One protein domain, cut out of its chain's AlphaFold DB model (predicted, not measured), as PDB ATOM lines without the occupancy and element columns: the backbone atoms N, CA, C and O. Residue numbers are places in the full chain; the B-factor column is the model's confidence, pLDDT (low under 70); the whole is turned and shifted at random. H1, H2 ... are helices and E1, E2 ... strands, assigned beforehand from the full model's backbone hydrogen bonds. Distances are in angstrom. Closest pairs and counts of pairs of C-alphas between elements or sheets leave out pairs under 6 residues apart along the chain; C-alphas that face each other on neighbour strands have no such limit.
ATOM      1  N   ASP A  35      -6.306  27.740 -60.115       90.31
ATOM      2  CA  ASP A  35      -6.356  28.160 -58.706       90.31
ATOM      3  C   ASP A  35      -6.697  27.031 -57.707       90.31
ATOM      4  O   ASP A  35      -7.416  27.227 -56.722       90.31
ATOM      5  N   LEU A  36      -6.207  25.813 -57.969       91.75
ATOM      6  CA  LEU A  36      -6.438  24.656 -57.105       91.75
ATOM      7  C   LEU A  36      -5.693  24.795 -55.767       91.75
ATOM      8  O   LEU A  36      -4.467  24.783 -55.723       91.75
ATOM      9  N   ALA A  37      -6.447  24.838 -54.668       94.94
ATOM     10  CA  ALA A  37      -5.905  24.760 -53.317       94.94
ATOM     11  C   ALA A  37      -5.823  23.308 -52.819       94.94
ATOM     12  O   ALA A  37      -6.681  22.467 -53.113       94.94
ATOM     13  N   TYR A  38      -4.821  23.035 -51.992       94.62
ATOM     14  CA  TYR A  38      -4.573  21.742 -51.368       94.62
ATOM     15  C   TYR A  38      -4.812  21.831 -49.873       94.62
ATOM     16  O   TYR A  38      -4.534  22.854 -49.254       94.62
ATOM     17  N   ALA A  39      -5.301  20.742 -49.283       95.06
ATOM     18  CA  ALA A  39      -5.524  20.678 -47.852       95.06
ATOM     19  C   ALA A  39      -4.831  19.474 -47.212       95.06
ATOM     20  O   ALA A  39      -4.780  18.391 -47.799       95.06
ATOM     21  N   TYR A  40      -4.341  19.668 -45.990       96.25
ATOM     22  CA  TYR A  40      -3.785  18.621 -45.145       96.25
ATOM     23  C   TYR A  40      -4.484  18.626 -43.786       96.25
ATOM     24  O   TYR A  40      -4.737  19.679 -43.198       96.25
ATOM     25  N   ILE A  41      -4.833  17.435 -43.303       96.12
ATOM     26  CA  ILE A  41      -5.562  17.245 -42.050       96.12
ATOM     27  C   ILE A  41      -4.557  16.930 -40.947       96.12
ATOM     28  O   ILE A  41      -3.757  16.007 -41.088       96.12
ATOM     29  N   VAL A  42      -4.640  17.663 -39.839       96.38
ATOM     30  CA  VAL A  42      -3.999  17.271 -38.581       96.38
ATOM     31  C   VAL A  42      -5.003  16.438 -37.795       96.38
ATOM     32  O   VAL A  42      -6.159  16.834 -37.605       96.38
ATOM     33  N   GLU A  43      -4.557  15.264 -37.375       96.12
ATOM     34  CA  GLU A  43      -5.352  14.280 -36.652       96.12
ATOM     35  C   GLU A  43      -5.040  14.339 -35.149       96.12
ATOM     36  O   GLU A  43      -3.931  14.689 -34.743       96.12
ATOM     37  N   SER A  44      -6.021  13.988 -34.318       96.00
ATOM     38  CA  SER A  44      -5.841  13.867 -32.871       96.00
ATOM     39  C   SER A  44      -4.815  12.789 -32.527       96.00
ATOM     40  O   SER A  44      -4.873  11.677 -33.058       96.00
ATOM     41  N   THR A  45      -3.944  13.091 -31.564       95.62
ATOM     42  CA  THR A  45      -2.979  12.142 -30.985       95.62
ATOM     43  C   THR A  45      -3.530  11.380 -29.775       95.62
ATOM     44  O   THR A  45      -2.879  10.459 -29.285       95.62
ATOM     45  N   ILE A  46      -4.734  11.725 -29.303       96.25
ATOM     46  CA  ILE A  46      -5.440  11.024 -28.224       96.25
ATOM     47  C   ILE A  46      -6.703  10.332 -28.749       96.25
ATOM     48  O   ILE A  46      -7.296  10.766 -29.738       96.25
ATOM     49  N   ALA A  47      -7.142   9.274 -28.062       95.06
ATOM     50  CA  ALA A  47      -8.370   8.557 -28.400       95.06
ATOM     51  C   ALA A  47      -9.638   9.230 -27.853       95.06
ATOM     52  O   ALA A  47     -10.680   9.185 -28.500       95.06
ATOM     53  N   ARG A  48      -9.558   9.857 -26.671       97.12
ATOM     54  CA  ARG A  48     -10.675  10.560 -26.036       97.12
ATOM     55  C   ARG A  48     -10.179  11.701 -25.164       97.12
ATOM     56  O   ARG A  48      -9.204  11.532 -24.429       97.12
ATOM     57  N   GLY A  49     -10.870  12.830 -25.207       97.00
ATOM     58  CA  GLY A  49     -10.575  13.974 -24.355       97.00
ATOM     59  C   GLY A  49     -11.072  15.277 -24.951       97.00
ATOM     60  O   GLY A  49     -12.014  15.295 -25.748       97.00
ATOM     61  N   ARG A  50     -10.410  16.370 -24.585       97.81
ATOM     62  CA  ARG A  50     -10.741  17.717 -25.041       97.81
ATOM     63  C   ARG A  50      -9.490  18.464 -25.485       97.81
ATOM     64  O   ARG A  50      -8.452  18.379 -24.843       97.81
ATOM     65  N   ILE A  51      -9.596  19.215 -26.571       97.88
ATOM     66  CA  ILE A  51      -8.572  20.151 -27.033       97.88
ATOM     67  C   ILE A  51      -8.605  21.371 -26.109       97.88
ATOM     68  O   ILE A  51      -9.637  22.038 -25.990       97.88
ATOM     69  N   THR A  52      -7.484  21.652 -25.449       97.69
ATOM     70  CA  THR A  52      -7.332  22.813 -24.558       97.69
ATOM     71  C   THR A  52      -6.764  24.027 -25.279       97.69
ATOM     72  O   THR A  52      -7.010  25.149 -24.850       97.69
ATOM     73  N   GLY A  53      -6.047  23.818 -26.383       97.06
ATOM     74  CA  GLY A  53      -5.503  24.893 -27.202       97.06
ATOM     75  C   GLY A  53      -4.887  24.377 -28.496       97.06
ATOM     76  O   GLY A  53      -4.412  23.240 -28.559       97.06
ATOM     77  N   ILE A  54      -4.907  25.224 -29.522       97.88
ATOM     78  CA  ILE A  54      -4.272  24.989 -30.820       97.88
ATOM     79  C   ILE A  54      -3.403  26.209 -31.120       97.88
ATOM     80  O   ILE A  54      -3.932  27.306 -31.283       97.88
ATOM     81  N   ASP A  55      -2.095  26.006 -31.225       97.75
ATOM     82  CA  ASP A  55      -1.176  26.994 -31.779       97.75
ATOM     83  C   ASP A  55      -0.905  26.648 -33.248       97.75
ATOM     84  O   ASP A  55      -0.411  25.571 -33.593       97.75
ATOM     85  N   ALA A  56      -1.293  27.573 -34.121       97.12
ATOM     86  CA  ALA A  56      -1.113  27.476 -35.560       97.12
ATOM     87  C   ALA A  56      -0.384  28.701 -36.132       97.12
ATOM     88  O   ALA A  56      -0.437  28.907 -37.347       97.12
ATOM     89  N   GLU A  57       0.270  29.517 -35.300       97.06
ATOM     90  CA  GLU A  57       0.932  30.750 -35.747       97.06
ATOM     91  C   GLU A  57       2.070  30.434 -36.726       97.06
ATOM     92  O   GLU A  57       2.074  30.919 -37.859       97.06
ATOM     93  N   ALA A  58       2.961  29.514 -36.345       97.12
ATOM     94  CA  ALA A  58       4.054  29.062 -37.203       97.12
ATOM     95  C   ALA A  58       3.547  28.458 -38.524       97.12
ATOM     96  O   ALA A  58       4.135  28.688 -39.576       97.12
ATOM     97  N   ALA A  59       2.428  27.726 -38.484       97.31
ATOM     98  CA  ALA A  59       1.805  27.156 -39.675       97.31
ATOM     99  C   ALA A  59       1.226  28.237 -40.603       97.31
ATOM    100  O   ALA A  59       1.354  28.125 -41.819       97.31
ATOM    101  N   GLN A  60       0.599  29.282 -40.055       96.69
ATOM    102  CA  GLN A  60       0.035  30.390 -40.836       96.69
ATOM    103  C   GLN A  60       1.109  31.295 -41.447       96.69
ATOM    104  O   GLN A  60       0.862  31.900 -42.487       96.69
ATOM    105  N   ALA A  61       2.287  31.373 -40.828       97.69
ATOM    106  CA  ALA A  61       3.407  32.166 -41.325       97.69
ATOM    107  C   ALA A  61       4.133  31.532 -42.530       97.69
ATOM    108  O   ALA A  61       4.938  32.204 -43.176       97.69
ATOM    109  N   VAL A  62       3.875  30.256 -42.851       98.25
ATOM    110  CA  VAL A  62       4.515  29.579 -43.989       98.25
ATOM    111  C   VAL A  62       4.032  30.192 -45.315       98.25
ATOM    112  O   VAL A  62       2.825  30.203 -45.577       98.25
ATOM    113  N   PRO A  63       4.941  30.650 -46.201       98.06
ATOM    114  CA  PRO A  63       4.565  31.160 -47.516       98.06
ATOM    115  C   PRO A  63       3.756  30.142 -48.330       98.06
ATOM    116  O   PRO A  63       4.115  28.969 -48.413       98.06
ATOM    117  N   GLY A  64       2.660  30.603 -48.938       96.81
ATOM    118  CA  GLY A  64       1.733  29.764 -49.705       96.81
ATOM    119  C   GLY A  64       0.626  29.111 -48.868       96.81
ATOM    120  O   GLY A  64      -0.237  28.432 -49.430       96.81
ATOM    121  N   VAL A  65       0.598  29.302 -47.542       98.12
ATOM    122  CA  VAL A  65      -0.561  28.924 -46.720       98.12
ATOM    123  C   VAL A  65      -1.678  29.945 -46.903       98.12
ATOM    124  O   VAL A  65      -1.502  31.141 -46.706       98.12
ATOM    125  N   ILE A  66      -2.861  29.448 -47.258       97.12
ATOM    126  CA  ILE A  66      -4.059  30.258 -47.491       97.12
ATOM    127  C   ILE A  66      -4.822  30.433 -46.177       97.12
ATOM    128  O   ILE A  66      -5.242  31.535 -45.822       97.12
ATOM    129  N   ARG A  67      -5.054  29.327 -45.451       96.62
ATOM    130  CA  ARG A  67      -5.814  29.349 -44.195       96.62
ATOM    131  C   ARG A  67      -5.602  28.086 -43.367       96.62
ATOM    132  O   ARG A  67      -5.566  26.986 -43.906       96.62
ATOM    133  N   VAL A  68      -5.592  28.241 -42.045       97.31
ATOM    134  CA  VAL A  68      -5.718  27.129 -41.095       97.31
ATOM    135  C   VAL A  68      -7.106  27.168 -40.459       97.31
ATOM    136  O   VAL A  68      -7.493  28.174 -39.859       97.31
ATOM    137  N   PHE A  69      -7.866  26.084 -40.604       96.75
ATOM    138  CA  PHE A  69      -9.194  25.932 -40.022       96.75
ATOM    139  C   PHE A  69      -9.163  25.053 -38.778       96.75
ATOM    140  O   PHE A  69      -8.663  23.928 -38.806       96.75
ATOM    141  N   THR A  70      -9.777  25.551 -37.714       96.00
ATOM    142  CA  THR A  70      -9.984  24.857 -36.442       96.00
ATOM    143  C   THR A  70     -11.476  24.858 -36.105       96.00
ATOM    144  O   THR A  70     -12.309  25.381 -36.853       96.00
ATOM    145  N   HIS A  71     -11.839  24.284 -34.961       93.44
ATOM    146  CA  HIS A  71     -13.210  24.355 -34.464       93.44
ATOM    147  C   HIS A  71     -13.668  25.789 -34.131       93.44
ATOM    148  O   HIS A  71     -14.870  26.054 -34.133       93.44
ATOM    149  N   GLU A  72     -12.732  26.715 -33.912       93.69
ATOM    150  CA  GLU A  72     -12.998  28.101 -33.503       93.69
ATOM    151  C   GLU A  72     -13.347  29.014 -34.683       93.69
ATOM    152  O   GLU A  72     -14.160  29.925 -34.551       93.69
ATOM    153  N   ASN A  73     -12.745  28.776 -35.853       93.06
ATOM    154  CA  ASN A  73     -12.813  29.702 -36.989       93.06
ATOM    155  C   ASN A  73     -13.464  29.108 -38.249       93.06
ATOM    156  O   ASN A  73     -13.505  29.760 -39.298       93.06
ATOM    157  N   ARG A  74     -13.944  27.863 -38.178       87.50
ATOM    158  CA  ARG A  74     -14.577  27.208 -39.323       87.50
ATOM    159  C   ARG A  74     -15.858  27.936 -39.772       87.50
ATOM    160  O   ARG A  74     -16.596  28.480 -38.946       87.50
ATOM    161  N   PRO A  75     -16.200  27.886 -41.071       84.44
ATOM    162  CA  PRO A  75     -17.462  28.428 -41.562       84.44
ATOM    163  C   PRO A  75     -18.681  27.763 -40.910       84.44
ATOM    164  O   PRO A  75     -18.662  26.577 -40.563       84.44
ATOM    165  N   ARG A  76     -19.787  28.511 -40.801       80.12
ATOM    166  CA  ARG A  76     -21.065  27.956 -40.332       80.12
ATOM    167  C   ARG A  76     -21.517  26.837 -41.268       80.12
ATOM    168  O   ARG A  76     -21.658  27.029 -42.472       80.12
ATOM    169  N   THR A  77     -21.772  25.669 -40.693       70.88
ATOM    170  CA  THR A  77     -22.315  24.504 -41.397       70.88
ATOM    171  C   THR A  77     -23.844  24.503 -41.361       70.88
ATOM    172  O   THR A  77     -24.467  25.281 -40.633       70.88
ATOM    173  N   ALA A  78     -24.473  23.659 -42.184       63.84
ATOM    174  CA  ALA A  78     -25.929  23.581 -42.254       63.84
ATOM    175  C   ALA A  78     -26.533  23.263 -40.874       63.84
ATOM    176  O   ALA A  78     -26.102  22.329 -40.199       63.84
ATOM    177  N   TRP A  79     -27.559  24.024 -40.483       56.12
ATOM    178  CA  TRP A  79     -28.196  23.924 -39.165       56.12
ATOM    179  C   TRP A  79     -28.846  22.551 -38.918       56.12
ATOM    180  O   TRP A  79     -28.804  22.018 -37.811       56.12
ATOM    181  N   PHE A  80     -29.388  21.932 -39.973       55.72
ATOM    182  CA  PHE A  80     -30.071  20.645 -39.882       55.72
ATOM    183  C   PHE A  80     -29.105  19.455 -39.891       55.72
ATOM    184  O   PHE A  80     -28.440  19.166 -40.889       55.72
ATOM    185  N   SER A  81     -29.134  18.672 -38.810       58.22
ATOM    186  CA  SER A  81     -28.370  17.425 -38.645       58.22
ATOM    187  C   SER A  81     -28.669  16.354 -39.696       58.22
ATOM    188  O   SER A  81     -27.850  15.461 -39.890       58.22
ATOM    189  N   PHE A  82     -29.819  16.427 -40.377       57.44
ATOM    190  CA  PHE A  82     -30.230  15.433 -41.371       57.44
ATOM    191  C   PHE A  82     -29.252  15.340 -42.552       57.44
ATOM    192  O   PHE A  82     -29.014  14.247 -43.046       57.44
ATOM    193  N   LYS A  83     -28.600  16.450 -42.938       57.06
ATOM    194  CA  LYS A  83     -27.616  16.465 -44.040       57.06
ATOM    195  C   LYS A  83     -26.327  15.691 -43.751       57.06
ATOM    196  O   LYS A  83     -25.560  15.440 -44.669       57.06
ATOM    197  N   TYR A  84     -26.091  15.340 -42.492       55.59
ATOM    198  CA  TYR A  84     -24.898  14.622 -42.057       55.59
ATOM    199  C   TYR A  84     -25.220  13.182 -41.623       55.59
ATOM    200  O   TYR A  84     -24.308  12.413 -41.345       55.59
ATOM    201  N   LYS A  85     -26.502  12.787 -41.560       57.69
ATOM    202  CA  LYS A  85     -26.890  11.429 -41.158       57.69
ATOM    203  C   LYS A  85     -26.635  10.438 -42.293       57.69
ATOM    204  O   LYS A  85     -27.160  10.595 -43.389       57.69
ATOM    205  N   SER A  86     -25.896   9.372 -41.993       57.25
ATOM    206  CA  SER A  86     -25.904   8.167 -42.823       57.25
ATOM    207  C   SER A  86     -27.289   7.519 -42.759       57.25
ATOM    208  O   SER A  86     -27.844   7.376 -41.669       57.25
ATOM    209  N   MET A  87     -27.832   7.101 -43.907       57.03
ATOM    210  CA  MET A  87     -29.116   6.387 -43.979       57.03
ATOM    211  C   MET A  87     -29.100   5.050 -43.224       57.03
ATOM    212  O   MET A  87     -30.155   4.576 -42.820       57.03
ATOM    213  N   VAL A  88     -27.915   4.461 -43.026       57.38
ATOM    214  CA  VAL A  88     -27.715   3.140 -42.401       57.38
ATOM    215  C   VAL A  88     -26.858   3.197 -41.129       57.38
ATOM    216  O   VAL A  88     -26.576   2.170 -40.514       57.38
ATOM    217  N   GLY A  89     -26.414   4.392 -40.729       59.34
ATOM    218  CA  GLY A  89     -25.572   4.567 -39.549       59.34
ATOM    219  C   GLY A  89     -26.334   4.318 -38.240       59.34
ATOM    220  O   GLY A  89     -27.553   4.521 -38.184       59.34
ATOM    221  N   PRO A  90     -25.642   3.906 -37.159       57.81
ATOM    222  CA  PRO A  90     -26.233   3.923 -35.830       57.81
ATOM    223  C   PRO A  90     -26.798   5.315 -35.498       57.81
ATOM    224  O   PRO A  90     -26.245   6.331 -35.923       57.81
ATOM    225  N   PRO A  91     -27.918   5.378 -34.764       58.38
ATOM    226  CA  PRO A  91     -28.536   6.626 -34.379       58.38
ATOM    227  C   PRO A  91     -27.577   7.357 -33.444       58.38
ATOM    228  O   PRO A  91     -27.063   6.789 -32.487       58.38
ATOM    229  N   GLY A  92     -27.319   8.616 -33.767       63.69
ATOM    230  CA  GLY A  92     -26.361   9.452 -33.066       63.69
ATOM    231  C   GLY A  92     -26.217  10.796 -33.761       63.69
ATOM    232  O   GLY A  92     -26.861  11.070 -34.787       63.69
ATOM    233  N   THR A  93     -25.375  11.652 -33.193       65.50
ATOM    234  CA  THR A  93     -24.912  12.849 -33.885       65.50
ATOM    235  C   THR A  93     -23.913  12.425 -34.952       65.50
ATOM    236  O   THR A  93     -22.927  11.765 -34.630       65.50
ATOM    237  N   PRO A  94     -24.151  12.763 -36.223       69.81
ATOM    238  CA  PRO A  94     -23.202  12.423 -37.266       69.81
ATOM    239  C   PRO A  94     -21.869  13.130 -37.036       69.81
ATOM    240  O   PRO A  94     -21.848  14.226 -36.469       69.81
ATOM    241  N   PHE A  95     -20.780  12.527 -37.517       75.62
ATOM    242  CA  PHE A  95     -19.476  13.173 -37.469       75.62
ATOM    243  C   PHE A  95     -19.547  14.522 -38.186       75.62
ATOM    244  O   PHE A  95     -19.933  14.620 -39.355       75.62
ATOM    245  N   ARG A  96     -19.193  15.575 -37.454       80.62
ATOM    246  CA  ARG A  96     -19.101  16.935 -37.966       80.62
ATOM    247  C   ARG A  96     -17.643  17.358 -37.830       80.62
ATOM    248  O   ARG A  96     -17.186  17.541 -36.703       80.62
ATOM    249  N   PRO A  97     -16.909  17.521 -38.940       82.06
ATOM    250  CA  PRO A  97     -15.508  17.898 -38.861       82.06
ATOM    251  C   PRO A  97     -15.363  19.261 -38.186       82.06
ATOM    252  O   PRO A  97     -16.164  20.180 -38.422       82.06
ATOM    253  N   LEU A  98     -14.343  19.364 -37.331       90.31
ATOM    254  CA  LEU A  98     -13.999  20.582 -36.598       90.31
ATOM    255  C   LEU A  98     -15.195  21.130 -35.791       90.31
ATOM    256  O   LEU A  98     -15.424  22.335 -35.773       90.31
ATOM    257  N   TYR A  99     -16.049  20.264 -35.215       88.94
ATOM    258  CA  TYR A  99     -17.305  20.721 -34.604       88.94
ATOM    259  C   TYR A  99     -17.170  21.491 -33.316       88.94
ATOM    260  O   TYR A  99     -17.779  22.551 -33.153       88.94
ATOM    261  N   ASN A 100     -16.385  20.928 -32.436       91.62
ATOM    262  CA  ASN A 100     -16.088  21.430 -31.122       91.62
ATOM    263  C   ASN A 100     -14.655  20.995 -30.801       91.62
ATOM    264  O   ASN A 100     -13.933  20.472 -31.654       91.62
ATOM    265  N   ASN A 101     -14.258  21.225 -29.562       94.75
ATOM    266  CA  ASN A 101     -12.982  20.803 -29.021       94.75
ATOM    267  C   ASN A 101     -13.008  19.378 -28.446       94.75
ATOM    268  O   ASN A 101     -12.081  19.017 -27.734       94.75
ATOM    269  N   GLU A 102     -14.026  18.557 -28.699       95.62
ATOM    270  CA  GLU A 102     -14.076  17.193 -28.159       95.62
ATOM    271  C   GLU A 102     -13.397  16.200 -29.102       95.62
ATOM    272  O   GLU A 102     -13.634  16.200 -30.312       95.62
ATOM    273  N   VAL A 103     -12.599  15.300 -28.532       95.31
ATOM    274  CA  VAL A 103     -12.028  14.149 -29.231       95.31
ATOM    275  C   VAL A 103     -12.770  12.896 -28.786       95.31
ATOM    276  O   VAL A 103     -12.809  12.584 -27.595       95.31
ATOM    277  N   GLN A 104     -13.347  12.175 -29.746       92.69
ATOM    278  CA  GLN A 104     -14.178  10.994 -29.491       92.69
ATOM    279  C   GLN A 104     -13.534   9.688 -29.969       92.69
ATOM    280  O   GLN A 104     -13.967   8.614 -29.558       92.69
ATOM    281  N   TYR A 105     -12.538   9.770 -30.851       92.25
ATOM    282  CA  TYR A 105     -11.807   8.613 -31.356       92.25
ATOM    283  C   TYR A 105     -10.388   8.986 -31.801       92.25
ATOM    284  O   TYR A 105     -10.090  10.137 -32.131       92.25
ATOM    285  N   SER A 106      -9.512   7.979 -31.836       92.75
ATOM    286  CA  SER A 106      -8.129   8.129 -32.298       92.75
ATOM    287  C   SER A 106      -8.083   8.518 -33.777       92.75
ATOM    288  O   SER A 106      -8.829   7.970 -34.590       92.75
ATOM    289  N   GLY A 107      -7.219   9.470 -34.133       92.88
ATOM    290  CA  GLY A 107      -7.092   9.948 -35.511       92.88
ATOM    291  C   GLY A 107      -8.203  10.907 -35.962       92.88
ATOM    292  O   GLY A 107      -8.342  11.175 -37.155       92.88
ATOM    293  N   GLN A 108      -9.026  11.427 -35.041       94.31
ATOM    294  CA  GLN A 108     -10.074  12.390 -35.383       94.31
ATOM    295  C   GLN A 108      -9.481  13.654 -36.038       94.31
ATOM    296  O   GLN A 108      -8.555  14.234 -35.479       94.31
ATOM    297  N   PRO A 109     -10.012  14.137 -37.178       95.00
ATOM    298  CA  PRO A 109      -9.603  15.412 -37.772       95.00
ATOM    299  C   PRO A 109      -9.874  16.603 -36.842       95.00
ATOM    300  O   PRO A 109     -11.031  16.866 -36.498       95.00
ATOM    301  N   ILE A 110      -8.824  17.340 -36.472       95.81
ATOM    302  CA  ILE A 110      -8.896  18.459 -35.511       95.81
ATOM    303  C   ILE A 110      -8.447  19.808 -36.079       95.81
ATOM    304  O   ILE A 110      -8.873  20.845 -35.570       95.81
ATOM    305  N   VAL A 111      -7.639  19.806 -37.144       96.75
ATOM    306  CA  VAL A 111      -7.223  21.011 -37.878       96.75
ATOM    307  C   VAL A 111      -7.162  20.693 -39.371       96.75
ATOM    308  O   VAL A 111      -6.789  19.586 -39.763       96.75
ATOM    309  N   LEU A 112      -7.527  21.660 -40.210       97.25
ATOM    310  CA  LEU A 112      -7.381  21.589 -41.663       97.25
ATOM    311  C   LEU A 112      -6.505  22.749 -42.139       97.25
ATOM    312  O   LEU A 112      -6.912  23.907 -42.061       97.25
ATOM    313  N   VAL A 113      -5.323  22.440 -42.655       97.88
ATOM    314  CA  VAL A 113      -4.409  23.420 -43.249       97.88
ATOM    315  C   VAL A 113      -4.648  23.464 -44.749       97.88
ATOM    316  O   VAL A 113      -4.607  22.419 -45.390       97.88
ATOM    317  N   VAL A 114      -4.902  24.646 -45.305       97.75
ATOM    318  CA  VAL A 114      -5.142  24.871 -46.735       97.75
ATOM    319  C   VAL A 114      -4.033  25.752 -47.304       97.75
ATOM    320  O   VAL A 114      -3.749  26.812 -46.746       97.75
ATOM    321  N   ALA A 115      -3.428  25.330 -48.411       97.81
ATOM    322  CA  ALA A 115      -2.302  25.996 -49.059       97.81
ATOM    323  C   ALA A 115      -2.367  25.887 -50.592       97.81
ATOM    324  O   ALA A 115      -3.167  25.131 -51.143       97.81
ATOM    325  N   GLU A 116      -1.499  26.623 -51.275       96.50
ATOM    326  CA  GLU A 116      -1.365  26.633 -52.739       96.50
ATOM    327  C   GLU A 116      -0.736  25.349 -53.300       96.50
ATOM    328  O   GLU A 116      -0.928  25.018 -54.466       96.50
ATOM    329  N   SER A 117      -0.017  24.583 -52.472       94.81
ATOM    330  CA  SER A 117       0.550  23.287 -52.851       94.81
ATOM    331  C   SER A 117       0.397  22.252 -51.739       94.81
ATOM    332  O   SER A 117       0.290  22.576 -50.551       94.81
ATOM    333  N   PHE A 118       0.393  20.973 -52.120       92.81
ATOM    334  CA  PHE A 118       0.283  19.873 -51.163       92.81
ATOM    335  C   PHE A 118       1.471  19.816 -50.196       92.81
ATOM    336  O   PHE A 118       1.279  19.571 -49.005       92.81
ATOM    337  N   ASP A 119       2.684  20.062 -50.690       96.00
ATOM    338  CA  ASP A 119       3.896  20.008 -49.872       96.00
ATOM    339  C   ASP A 119       3.923  21.136 -48.839       96.00
ATOM    340  O   ASP A 119       4.258  20.889 -47.679       96.00
ATOM    341  N   VAL A 120       3.463  22.337 -49.214       97.88
ATOM    342  CA  VAL A 120       3.299  23.458 -48.278       97.88
ATOM    343  C   VAL A 120       2.231  23.136 -47.235       97.88
ATOM    344  O   VAL A 120       2.489  23.294 -46.044       97.88
ATOM    345  N   ALA A 121       1.065  22.616 -47.643       97.44
ATOM    346  CA  ALA A 121       0.009  22.230 -46.701       97.44
ATOM    347  C   ALA A 121       0.502  21.184 -45.689       97.44
ATOM    348  O   ALA A 121       0.238  21.296 -44.491       97.44
ATOM    349  N   ARG A 122       1.245  20.176 -46.162       97.44
ATOM    350  CA  ARG A 122       1.817  19.121 -45.321       97.44
ATOM    351  C   ARG A 122       2.896  19.660 -44.383       97.44
ATOM    352  O   ARG A 122       2.919  19.272 -43.216       97.44
ATOM    353  N   HIS A 123       3.784  20.522 -44.873       97.94
ATOM    354  CA  HIS A 123       4.819  21.129 -44.042       97.94
ATOM    355  C   HIS A 123       4.204  22.020 -42.957       97.94
ATOM    356  O   HIS A 123       4.464  21.802 -41.776       97.94
ATOM    357  N   ALA A 124       3.316  22.942 -43.326       98.12
ATOM    358  CA  ALA A 124       2.630  23.807 -42.372       98.12
ATOM    359  C   ALA A 124       1.815  23.010 -41.338       98.12
ATOM    360  O   ALA A 124       1.847  23.332 -40.155       98.12
ATOM    361  N   ALA A 125       1.158  21.915 -41.737       97.69
ATOM    362  CA  ALA A 125       0.468  21.026 -40.801       97.69
ATOM    363  C   ALA A 125       1.395  20.399 -39.749       97.69
ATOM    364  O   ALA A 125       0.957  20.175 -38.625       97.69
ATOM    365  N   SER A 126       2.668  20.151 -40.079       97.56
ATOM    366  CA  SER A 126       3.648  19.629 -39.112       97.56
ATOM    367  C   SER A 126       4.075  20.650 -38.049       97.56
ATOM    368  O   SER A 126       4.609  20.253 -37.019       97.56
ATOM    369  N   LEU A 127       3.819  21.943 -38.281       98.19
ATOM    370  CA  LEU A 127       4.130  23.034 -37.350       98.19
ATOM    371  C   LEU A 127       2.984  23.344 -36.377       98.19
ATOM    372  O   LEU A 127       3.168  24.133 -35.455       98.19
ATOM    373  N   VAL A 128       1.801  22.758 -36.583       98.12
ATOM    374  CA  VAL A 128       0.643  22.964 -35.706       98.12
ATOM    375  C   VAL A 128       0.868  22.231 -34.388       98.12
ATOM    376  O   VAL A 128       1.062  21.014 -34.374       98.12
ATOM    377  N   GLN A 129       0.775  22.956 -33.275       98.00
ATOM    378  CA  GLN A 129       0.866  22.386 -31.936       98.00
ATOM    379  C   GLN A 129      -0.518  22.326 -31.300       98.00
ATOM    380  O   GLN A 129      -1.294  23.280 -31.350       98.00
ATOM    381  N   VAL A 130      -0.844  21.187 -30.693       97.94
ATOM    382  CA  VAL A 130      -2.150  20.962 -30.072       97.94
ATOM    383  C   VAL A 130      -1.951  20.447 -28.659       97.94
ATOM    384  O   VAL A 130      -1.207  19.493 -28.437       97.94
ATOM    385  N   THR A 131      -2.637  21.077 -27.711       98.12
ATOM    386  CA  THR A 131      -2.665  20.657 -26.309       98.12
ATOM    387  C   THR A 131      -4.006  20.018 -25.980       98.12
ATOM    388  O   THR A 131      -5.052  20.424 -26.503       98.12
ATOM    389  N   TYR A 132      -3.973  19.008 -25.114       98.19
ATOM    390  CA  TYR A 132      -5.149  18.227 -24.765       98.19
ATOM    391  C   TYR A 132      -5.286  18.006 -23.264       98.19
ATOM    392  O   TYR A 132      -4.310  17.807 -22.546       98.19
ATOM    393  N   GLU A 133      -6.536  17.901 -22.843       98.12
ATOM    394  CA  GLU A 133      -6.960  17.245 -21.617       98.12
ATOM    395  C   GLU A 133      -7.408  15.824 -21.990       98.12
ATOM    396  O   GLU A 133      -8.475  15.629 -22.581       98.12
ATOM    397  N   GLN A 134      -6.569  14.826 -21.713       97.62
ATOM    398  CA  GLN A 134      -6.870  13.436 -22.052       97.62
ATOM    399  C   GLN A 134      -7.849  12.827 -21.043       97.62
ATOM    400  O   GLN A 134      -7.680  12.970 -19.834       97.62
ATOM    401  N   HIS A 135      -8.858  12.108 -21.538       97.88
ATOM    402  CA  HIS A 135      -9.833  11.408 -20.701       97.88
ATOM    403  C   HIS A 135      -9.622   9.887 -20.747       97.88
ATOM    404  O   HIS A 135      -9.146   9.358 -21.763       97.88
ATOM    405  N   PRO A 136     -10.020   9.154 -19.687       95.62
ATOM    406  CA  PRO A 136     -10.061   7.696 -19.721       95.62
ATOM    407  C   PRO A 136     -10.909   7.196 -20.892       95.62
ATOM    408  O   PRO A 136     -11.972   7.754 -21.184       95.62
ATOM    409  N   HIS A 137     -10.445   6.149 -21.563       93.88
ATOM    410  CA  HIS A 137     -11.124   5.514 -22.688       93.88
ATOM    411  C   HIS A 137     -10.949   4.000 -22.615       93.88
ATOM    412  O   HIS A 137      -9.965   3.519 -22.060       93.88
ATOM    413  N   VAL A 150     -29.130  -1.018 -23.845       79.50
ATOM    414  CA  VAL A 150     -30.052  -0.940 -24.981       79.50
ATOM    415  C   VAL A 150     -30.104   0.516 -25.450       79.50
ATOM    416  O   VAL A 150     -30.513   1.378 -24.668       79.50
ATOM    417  N   PRO A 151     -29.722   0.828 -26.703       73.81
ATOM    418  CA  PRO A 151     -29.742   2.202 -27.182       73.81
ATOM    419  C   PRO A 151     -31.150   2.811 -27.088       73.81
ATOM    420  O   PRO A 151     -32.111   2.176 -27.530       73.81
ATOM    421  N   PRO A 152     -31.294   4.049 -26.575       72.25
ATOM    422  CA  PRO A 152     -32.605   4.667 -26.355       72.25
ATOM    423  C   PRO A 152     -33.336   4.980 -27.670       72.25
ATOM    424  O   PRO A 152     -34.562   4.965 -27.735       72.25
ATOM    425  N   SER A 153     -32.586   5.239 -28.742       68.62
ATOM    426  CA  SER A 153     -33.108   5.461 -30.090       68.62
ATOM    427  C   SER A 153     -32.816   4.265 -30.995       68.62
ATOM    428  O   SER A 153     -31.692   3.764 -31.017       68.62
ATOM    429  N   LYS A 154     -33.801   3.852 -31.801       67.38
ATOM    430  CA  LYS A 154     -33.636   2.802 -32.820       67.38
ATOM    431  C   LYS A 154     -32.887   3.345 -34.038       67.38
ATOM    432  O   LYS A 154     -33.030   4.519 -34.385       67.38
ATOM    433  N   ARG A 155     -32.094   2.495 -34.703       64.31
ATOM    434  CA  ARG A 155     -31.450   2.880 -35.967       64.31
ATOM    435  C   ARG A 155     -32.529   3.061 -37.034       64.31
ATOM    436  O   ARG A 155     -33.452   2.257 -37.124       64.31
ATOM    437  N   LEU A 156     -32.424   4.122 -37.829       62.34
ATOM    438  CA  LEU A 156     -33.354   4.338 -38.931       62.34
ATOM    439  C   LEU A 156     -33.087   3.271 -40.004       62.34
ATOM    440  O   LEU A 156     -31.938   3.049 -40.367       62.34
ATOM    441  N   GLY A 157     -34.127   2.578 -40.468       63.75
ATOM    442  CA  GLY A 157     -34.013   1.575 -41.535       63.75
ATOM    443  C   GLY A 157     -33.460   0.199 -41.131       63.75
ATOM    444  O   GLY A 157     -33.468  -0.700 -41.963       63.75
ATOM    445  N   ILE A 158     -33.038  -0.010 -39.877       66.06
ATOM    446  CA  ILE A 158     -32.657  -1.337 -39.363       66.06
ATOM    447  C   ILE A 158     -33.686  -1.746 -38.313       66.06
ATOM    448  O   ILE A 158     -33.843  -1.075 -37.290       66.06
ATOM    449  N   ALA A 159     -34.397  -2.843 -38.571       65.06
ATOM    450  CA  ALA A 159     -35.331  -3.392 -37.602       65.06
ATOM    451  C   ALA A 159     -34.578  -3.759 -36.309       65.06
ATOM    452  O   ALA A 159     -33.472  -4.302 -36.382       65.06
ATOM    453  N   PRO A 160     -35.141  -3.466 -35.121       70.62
ATOM    454  CA  PRO A 160     -34.570  -3.984 -33.885       70.62
ATOM    455  C   PRO A 160     -34.507  -5.519 -33.956       70.62
ATOM    456  O   PRO A 160     -35.305  -6.114 -34.691       70.62
ATOM    457  N   PRO A 161     -33.603  -6.164 -33.193       76.06
ATOM    458  CA  PRO A 161     -33.619  -7.616 -33.087       76.06
ATOM    459  C   PRO A 161     -35.047  -8.076 -32.754       76.06
ATOM    460  O   PRO A 161     -35.724  -7.427 -31.943       76.06
ATOM    461  N   PRO A 162     -35.548  -9.129 -33.426       78.25
ATOM    462  CA  PRO A 162     -36.899  -9.606 -33.192       78.25
ATOM    463  C   PRO A 162     -37.060  -9.981 -31.719       78.25
ATOM    464  O   PRO A 162     -36.092 -10.341 -31.045       78.25
ATOM    465  N   LYS A 163     -38.294  -9.904 -31.210       82.31
ATOM    466  CA  LYS A 163     -38.577 -10.406 -29.863       82.31
ATOM    467  C   LYS A 163     -38.111 -11.868 -29.771       82.31
ATOM    468  O   LYS A 163     -38.305 -12.599 -30.749       82.31
ATOM    469  N   PRO A 164     -37.535 -12.294 -28.632       84.62
ATOM    470  CA  PRO A 164     -37.220 -13.698 -28.409       84.62
ATOM    471  C   PRO A 164     -38.424 -14.578 -28.752       84.62
ATOM    472  O   PRO A 164     -39.560 -14.251 -28.401       84.62
ATOM    473  N   ARG A 165     -38.181 -15.664 -29.486       88.44
ATOM    474  CA  ARG A 165     -39.218 -16.607 -29.912       88.44
ATOM    475  C   ARG A 165     -39.000 -17.940 -29.208       88.44
ATOM    476  O   ARG A 165     -37.956 -18.555 -29.390       88.44
ATOM    477  N   GLY A 166     -40.016 -18.399 -28.478       92.31
ATOM    478  CA  GLY A 166     -39.955 -19.643 -27.706       92.31
ATOM    479  C   GLY A 166     -39.039 -19.544 -26.483       92.31
ATOM    480  O   GLY A 166     -38.691 -18.447 -26.049       92.31
ATOM    481  N   ASP A 167     -38.655 -20.703 -25.948       92.12
ATOM    482  CA  ASP A 167     -37.710 -20.828 -24.837       92.12
ATOM    483  C   ASP A 167     -36.424 -21.498 -25.335       92.12
ATOM    484  O   ASP A 167     -36.305 -22.724 -25.382       92.12
ATOM    485  N   ALA A 168     -35.473 -20.669 -25.772       92.06
ATOM    486  CA  ALA A 168     -34.203 -21.141 -26.311       92.06
ATOM    487  C   ALA A 168     -33.357 -21.873 -25.259       92.06
ATOM    488  O   ALA A 168     -32.635 -22.803 -25.610       92.06
ATOM    489  N   VAL A 169     -33.455 -21.483 -23.983       93.25
ATOM    490  CA  VAL A 169     -32.678 -22.091 -22.892       93.25
ATOM    491  C   VAL A 169     -33.170 -23.510 -22.645       93.25
ATOM    492  O   VAL A 169     -32.366 -24.444 -22.634       93.25
ATOM    493  N   LYS A 170     -34.491 -23.686 -22.531       95.31
ATOM    494  CA  LYS A 170     -35.109 -25.006 -22.388       95.31
ATOM    495  C   LYS A 170     -34.844 -25.888 -23.608       95.31
ATOM    496  O   LYS A 170     -34.348 -27.000 -23.454       95.31
ATOM    497  N   ALA A 171     -35.111 -25.379 -24.813       94.88
ATOM    498  CA  ALA A 171     -34.934 -26.142 -26.047       94.88
ATOM    499  C   ALA A 171     -33.476 -26.580 -26.263       94.88
ATOM    500  O   ALA A 171     -33.231 -27.702 -26.701       94.88
ATOM    501  N   PHE A 172     -32.504 -25.725 -25.930       94.75
ATOM    502  CA  PHE A 172     -31.091 -26.092 -25.977       94.75
ATOM    503  C   PHE A 172     -30.748 -27.153 -24.924       94.75
ATOM    504  O   PHE A 172     -30.041 -28.105 -25.242       94.75
ATOM    505  N   GLY A 173     -31.268 -27.030 -23.696       95.94
ATOM    506  CA  GLY A 173     -31.043 -28.000 -22.617       95.94
ATOM    507  C   GLY A 173     -31.595 -29.400 -22.912       95.94
ATOM    508  O   GLY A 173     -30.953 -30.393 -22.568       95.94
ATOM    509  N   GLU A 174     -32.740 -29.479 -23.591       96.81
ATOM    510  CA  GLU A 174     -33.412 -30.733 -23.971       96.81
ATOM    511  C   GLU A 174     -32.864 -31.348 -25.275       96.81
ATOM    512  O   GLU A 174     -33.209 -32.479 -25.620       96.81
ATOM    513  N   ALA A 175     -32.004 -30.636 -26.011       97.25
ATOM    514  CA  ALA A 175     -31.519 -31.093 -27.307       97.25
ATOM    515  C   ALA A 175     -30.586 -32.322 -27.185       97.25
ATOM    516  O   ALA A 175     -29.648 -32.315 -26.372       97.25
TER     517      ALA A 175
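This is residues 35 to 137 and 150 to 175 of the 218 residues of the protein "Ald_Xan_dh_C domain-containing protein" of Hyphomicrobiales bacterium (UniProt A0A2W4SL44). The picture is a small head with a long arm: in the head, helix H3 packs on the three-strand sheet E1, E4, E3, short H1 grazes this sheet, and E2 and E5 make a separate two-strand ribbon. A long loop with short H2 reaches out from the head, and beyond a cut residues 159 to 175 stick out, ending at H4. The 129 printed residues run E1 E2 H1 E3 H2 E4 H3 E5 H4; both sheets are antiparallel, the class is mixed, helices and strands, and 55 residues, under half, are in named elements. The whole is extended, with a radius of gyration of the C-alphas of 21.8 A and spans of 75 by 32 by 24 A; the arm makes the length.

Start at E1, residues 38 to 43, an edge strand antiparallel to E4, residues 109 to 115; look for N 40 and O 113, 2.8 A apart. On the other side of E4 is E3, residues 65 to 69, also antiparallel, with N 69 and O 112 at 2.8 A. H3, residues 118 to 126, is on this sheet at a height of 6.7 A, over E1 and only just over E4, with 3 of its C-alphas; it runs along the strands, at 27 degrees to E1 on the local plane. H1, residues 57 to 60, only grazes the sheet and touches H3, the closest C-alphas being those of Ala 59 and Ala 124, 4.4 A. E2, residues 49 to 55, is antiparallel to E5, residues 129 to 134, with N 52 and O 131 at 2.9 A; E2 and E4 are apart. H2, residues 81 to 84, and H4, residues 168 to 174, touch no helix and are not on the three-strand sheet. In H3 and H4 every O i to N i+4 pair is within hydrogen-bond range; H1 and H2 are too short for such a pair.

Find C-alpha 38 at (-4.573, 21.742, -51.368), where E1 begins and runs 16.5 A. E2 is 17.7 A long, E3 11.3 A, E4 17.1 A, H3 12.5 A and E5 15.4 A; H1 and H2 have four residues each. H4 runs 9.9 A to C-alpha 174 at (-33.412, -30.733, -23.971).

Look to Pro 63 and Glu 174 for the two C-alphas farthest apart, 76.3 A. Residues 138 to 149 are not printed, and C-alphas 137 and 150 are 20.1 A apart across the cut. The links E3 to H2 and H2 to E4 are long. The model's pLDDT is under 70 at residues 78 to 94 and 153 to 159.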